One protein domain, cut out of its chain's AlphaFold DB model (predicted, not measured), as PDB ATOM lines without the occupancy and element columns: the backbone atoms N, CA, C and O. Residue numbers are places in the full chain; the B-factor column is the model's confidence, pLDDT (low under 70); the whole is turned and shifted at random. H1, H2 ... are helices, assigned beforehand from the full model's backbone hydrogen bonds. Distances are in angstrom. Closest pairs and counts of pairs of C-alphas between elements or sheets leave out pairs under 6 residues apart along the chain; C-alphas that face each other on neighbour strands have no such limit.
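What this domain is: This is residues 103 to 143 of the 144 residues of an uncharacterized protein of Planococcus versutus (UniProt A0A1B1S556). Three short helices sit on a loose, open chain: H1 leads through a tight link into H2, then a long loop, residues 120 to 133, turns and folds back past H2 to H3 at the far end, where residues 138 to 143 stick out. The printed part has 41 residues, with H1, H2 and H3 in that order and no named strand; the class is all helix, though under half of the residues, 20, are in named elements. It is loose, with a radius of gyration of the C-alphas of 11.6 A, and only just flat, spanning 37 by 24 by 12 A.

Where its parts are: H1, residues 103 to 107, begins at C-alpha 103 (193.461, 240.630, 230.490) and is 6.1 A long. H2, residues 113 to 119, measures 10.0 A. H3, residues 134 to 141, measures 11.2 A and ends at C-alpha 141 (179.378, 254.225, 222.861).

How they stand to each other: H1 and H2 only just touch, with 3 pairs of C-alphas within 8 A; the closest, those of Ile 106 and Val 113, are 6.7 A apart. H3 is apart from H1 and H2. Every O i to N i+4 pair is within hydrogen-bond range in H1 and H2, but 2 of 4 in H3.

The domain as a whole: The C-alphas farthest apart, those of Asn 122 and Glu 142, are 37.1 A apart. The printed part has no cut; the link from H2 to H3 is long, with 14 residues. Residues 134 to 143 have pLDDT under 70.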
ATOM      1  N   ARG A 103     193.775 240.205 231.861       82.69
ATOM      2  CA  ARG A 103     193.461 240.630 230.490       82.69
ATOM      3  C   ARG A 103     191.977 240.474 230.173       82.69
ATOM      4  O   ARG A 103     191.401 241.381 229.587       82.69
ATOM      5  N   GLU A 104     191.362 239.375 230.600       82.44
ATOM      6  CA  GLU A 104     189.925 239.128 230.422       82.44
ATOM      7  C   GLU A 104     189.077 240.112 231.234       82.44
ATOM      8  O   GLU A 104     188.085 240.629 230.729       82.44
ATOM      9  N   LEU A 105     189.504 240.452 232.456       83.00
ATOM     10  CA  LEU A 105     188.834 241.471 233.277       83.00
ATOM     11  C   LEU A 105     188.900 242.870 232.655       83.00
ATOM     12  O   LEU A 105     187.936 243.623 232.749       83.00
ATOM     13  N   ILE A 106     190.020 243.219 232.017       84.38
ATOM     14  CA  ILE A 106     190.167 244.495 231.303       84.38
ATOM     15  C   ILE A 106     189.323 244.492 230.020       84.38
ATOM     16  O   ILE A 106     188.704 245.504 229.702       84.38
ATOM     17  N   ALA A 107     189.267 243.361 229.309       85.62
ATOM     18  CA  ALA A 107     188.489 243.212 228.080       85.62
ATOM     19  C   ALA A 107     186.976 243.356 228.304       85.62
ATOM     20  O   ALA A 107     186.273 243.774 227.394       85.62
ATOM     21  N   LEU A 108     186.490 243.048 229.510       81.06
ATOM     22  CA  LEU A 108     185.088 243.231 229.882       81.06
ATOM     23  C   LEU A 108     184.668 244.704 229.965       81.06
ATOM     24  O   LEU A 108     183.476 244.948 229.965       81.06
ATOM     25  N   GLN A 109     185.595 245.662 230.103       82.38
ATOM     26  CA  GLN A 109     185.336 247.113 230.237       82.38
ATOM     27  C   GLN A 109     184.362 247.551 231.356       82.38
ATOM     28  O   GLN A 109     184.214 248.738 231.623       82.38
ATOM     29  N   LEU A 110     183.814 246.613 232.130       82.31
ATOM     30  CA  LEU A 110     182.889 246.856 233.240       82.31
ATOM     31  C   LEU A 110     183.539 247.513 234.466       82.31
ATOM     32  O   LEU A 110     182.846 247.858 235.423       82.31
ATOM     33  N   MET A 111     184.868 247.626 234.510       82.94
ATOM     34  CA  MET A 111     185.590 248.137 235.672       82.94
ATOM     35  C   MET A 111     186.916 248.787 235.276       82.94
ATOM     36  O   MET A 111     187.648 248.296 234.421       82.94
ATOM     37  N   SER A 112     187.280 249.877 235.957       82.50
ATOM     38  CA  SER A 112     188.565 250.541 235.724       82.50
ATOM     39  C   SER A 112     189.763 249.665 236.118       82.50
ATOM     40  O   SER A 112     189.740 248.959 237.131       82.50
ATOM     41  N   VAL A 113     190.875 249.803 235.388       83.38
ATOM     42  CA  VAL A 113     192.150 249.107 235.666       83.38
ATOM     43  C   VAL A 113     192.629 249.330 237.108       83.38
ATOM     44  O   VAL A 113     193.203 248.439 237.734       83.38
ATOM     45  N   LYS A 114     192.358 250.514 237.673       82.00
ATOM     46  CA  LYS A 114     192.694 250.858 239.061       82.00
ATOM     47  C   LYS A 114     191.904 250.016 240.069       82.00
ATOM     48  O   LYS A 114     192.476 249.574 241.062       82.00
ATOM     49  N   ASN A 115     190.619 249.776 239.811       83.81
ATOM     50  CA  ASN A 115     189.765 248.955 240.670       83.81
ATOM     51  C   ASN A 115     190.081 247.460 240.520       83.81
ATOM     52  O   ASN A 115     190.114 246.761 241.531       83.81
ATOM     53  N   ILE A 116     190.414 247.002 239.306       84.25
ATOM     54  CA  ILE A 116     190.875 245.625 239.053       84.25
ATOM     55  C   ILE A 116     192.145 245.329 239.862       84.25
ATOM     56  O   ILE A 116     192.193 244.347 240.593       84.25
ATOM     57  N   LYS A 117     193.140 246.224 239.838       84.06
ATOM     58  CA  LYS A 117     194.346 246.081 240.676       84.06
ATOM     59  C   LYS A 117     194.044 246.124 242.172       84.06
ATOM     60  O   LYS A 117     194.728 245.479 242.957       84.06
ATOM     61  N   LYS A 118     193.024 246.883 242.587       83.44
ATOM     62  CA  LYS A 118     192.597 246.927 243.991       83.44
ATOM     63  C   LYS A 118     192.082 245.552 244.434       83.44
ATOM     64  O   LYS A 118     192.461 245.107 245.513       83.44
ATOM     65  N   LEU A 119     191.297 244.870 243.591       81.31
ATOM     66  CA  LEU A 119     190.738 243.529 243.843       81.31
ATOM     67  C   LEU A 119     191.790 242.427 244.033       81.31
ATOM     68  O   LEU A 119     191.481 241.418 244.657       81.31
ATOM     69  N   GLU A 120     193.019 242.611 243.547       81.25
ATOM     70  CA  GLU A 120     194.121 241.655 243.752       81.25
ATOM     71  C   GLU A 120     194.663 241.661 245.198       81.25
ATOM     72  O   GLU A 120     195.455 240.796 245.572       81.25
ATOM     73  N   SER A 121     194.240 242.614 246.036       79.56
ATOM     74  CA  SER A 121     194.616 242.660 247.454       79.56
ATOM     75  C   SER A 121     193.691 241.809 248.337       79.56
ATOM     76  O   SER A 121     192.503 241.659 248.065       79.56
ATOM     77  N   ASN A 122     194.227 241.275 249.441       72.69
ATOM     78  CA  ASN A 122     193.516 240.341 250.333       72.69
ATOM     79  C   ASN A 122     192.229 240.904 250.973       72.69
ATOM     80  O   ASN A 122     191.423 240.132 251.490       72.69
ATOM     81  N   TYR A 123     192.038 242.227 250.984       74.88
ATOM     82  CA  TYR A 123     190.843 242.856 251.536       74.88
ATOM     83  C   TYR A 123     190.595 244.227 250.907       74.88
ATOM     84  O   TYR A 123     191.453 245.110 250.964       74.88
ATOM     85  N   VAL A 124     189.398 244.425 250.348       81.06
ATOM     86  CA  VAL A 124     188.996 245.682 249.709       81.06
ATOM     87  C   VAL A 124     187.578 246.047 250.108       81.06
ATOM     88  O   VAL A 124     186.660 245.246 249.961       81.06
ATOM     89  N   ILE A 125     187.395 247.296 250.528       80.69
ATOM     90  CA  ILE A 125     186.083 247.931 250.634       80.69
ATOM     91  C   ILE A 125     185.967 248.942 249.489       80.69
ATOM     92  O   ILE A 125     186.879 249.747 249.243       80.69
ATOM     93  N   PHE A 126     184.851 248.874 248.768       80.56
ATOM     94  CA  PHE A 126     184.452 249.883 247.797       80.56
ATOM     95  C   PHE A 126     183.338 250.728 248.405       80.56
ATOM     96  O   PHE A 126     182.332 250.191 248.856       80.56
ATOM     97  N   GLU A 127     183.524 252.046 248.424       81.25
ATOM     98  CA  GLU A 127     182.515 252.992 248.926       81.25
ATOM     99  C   GLU A 127     181.311 253.105 247.979       81.25
ATOM    100  O   GLU A 127     180.186 253.332 248.413       81.25
ATOM    101  N   LYS A 128     181.542 252.904 246.677       77.94
ATOM    102  CA  LYS A 128     180.529 252.878 245.617       77.94
ATOM    103  C   LYS A 128     180.751 251.643 244.746       77.94
ATOM    104  O   LYS A 128     181.888 251.189 244.627       77.94
ATOM    105  N   ASN A 129     179.686 251.118 244.136       81.00
ATOM    106  CA  ASN A 129     179.772 249.969 243.233       81.00
ATOM    107  C   ASN A 129     180.847 250.217 242.148       81.00
ATOM    108  O   ASN A 129     180.710 251.178 241.389       81.00
ATOM    109  N   PRO A 130     181.923 249.407 242.094       79.38
ATOM    110  CA  PRO A 130     183.006 249.600 241.134       79.38
ATOM    111  C   PRO A 130     182.676 249.070 239.732       79.38
ATOM    112  O   PRO A 130     183.493 249.257 238.833       79.38
ATOM    113  N   ILE A 131     181.537 248.385 239.572       82.62
ATOM    114  CA  ILE A 131     181.053 247.817 238.313       82.62
ATOM    115  C   ILE A 131     180.166 248.851 237.615       82.62
ATOM    116  O   ILE A 131     179.205 249.342 238.212       82.62
ATOM    117  N   ILE A 132     180.495 249.155 236.363       79.25
ATOM    118  CA  ILE A 132     179.707 250.009 235.472       79.25
ATOM    119  C   ILE A 132     178.460 249.231 235.051       79.25
ATOM    120  O   ILE A 132     178.526 248.034 234.762       79.25
ATOM    121  N   SER A 133     177.302 249.885 235.069       73.06
ATOM    122  CA  SER A 133     176.068 249.246 234.613       73.06
ATOM    123  C   SER A 133     176.047 249.145 233.082       73.06
ATOM    124  O   SER A 133     176.501 250.049 232.387       73.06
ATOM    125  N   LEU A 134     175.467 248.070 232.540       66.69
ATOM    126  CA  LEU A 134     175.343 247.865 231.084       66.69
ATOM    127  C   LEU A 134     174.554 248.991 230.375       66.69
ATOM    128  O   LEU A 134     174.635 249.150 229.161       66.69
ATOM    129  N   GLU A 135     173.762 249.767 231.120       65.81
ATOM    130  CA  GLU A 135     173.032 250.938 230.613       65.81
ATOM    131  C   GLU A 135     173.922 252.181 230.468       65.81
ATOM    132  O   GLU A 135     173.673 253.021 229.604       65.81
ATOM    133  N   GLU A 136     174.959 252.310 231.298       61.69
ATOM    134  CA  GLU A 136     175.940 253.400 231.233       61.69
ATOM    135  C   GLU A 136     177.001 253.147 230.151       61.69
ATOM    136  O   GLU A 136     177.475 254.100 229.538       61.69
ATOM    137  N   GLU A 137     177.319 251.882 229.865       59.03
ATOM    138  CA  GLU A 137     178.221 251.472 228.777       59.03
ATOM    139  C   GLU A 137     177.674 251.881 227.398       59.03
ATOM    140  O   GLU A 137     178.359 252.559 226.634       59.03
ATOM    141  N   LYS A 138     176.388 251.611 227.127       59.03
ATOM    142  CA  LYS A 138     175.728 252.012 225.867       59.03
ATOM    143  C   LYS A 138     175.714 253.523 225.631       59.03
ATOM    144  O   LYS A 138     175.783 253.969 224.493       59.03
ATOM    145  N   LYS A 139     175.626 254.321 226.699       57.97
ATOM    146  CA  LYS A 139     175.653 255.790 226.598       57.97
ATOM    147  C   LYS A 139     177.036 256.336 226.264       57.97
ATOM    148  O   LYS A 139     177.115 257.410 225.681       57.97
ATOM    149  N   HIS A 140     178.097 255.630 226.653       58.31
ATOM    150  CA  HIS A 140     179.461 255.999 226.289       58.31
ATOM    151  C   HIS A 140     179.751 255.693 224.814       58.31
ATOM    152  O   HIS A 140     180.351 256.531 224.148       58.31
ATOM    153  N   GLU A 141     179.249 254.572 224.286       55.25
ATOM    154  CA  GLU A 141     179.378 254.225 222.861       55.25
ATOM    155  C   GLU A 141     178.583 255.150 221.921       55.25
ATOM    156  O   GLU A 141     179.000 255.364 220.791       55.25
ATOM    157  N   GLU A 142     177.456 255.726 222.360       53.22
ATOM    158  CA  GLU A 142     176.671 256.696 221.565       53.22
ATOM    159  C   GLU A 142     177.243 258.129 221.587       53.22
ATOM    160  O   GLU A 142     176.739 259.004 220.878       53.22
ATOM    161  N   SER A 143     178.256 258.395 222.421       51.41
ATOM    162  CA  SER A 143     178.867 259.724 222.589       51.41
ATOM    163  C   SER A 143     180.228 259.905 221.903       51.41
ATOM    164  O   SER A 143     180.748 261.023 221.922       51.41
TER     165      SER A 143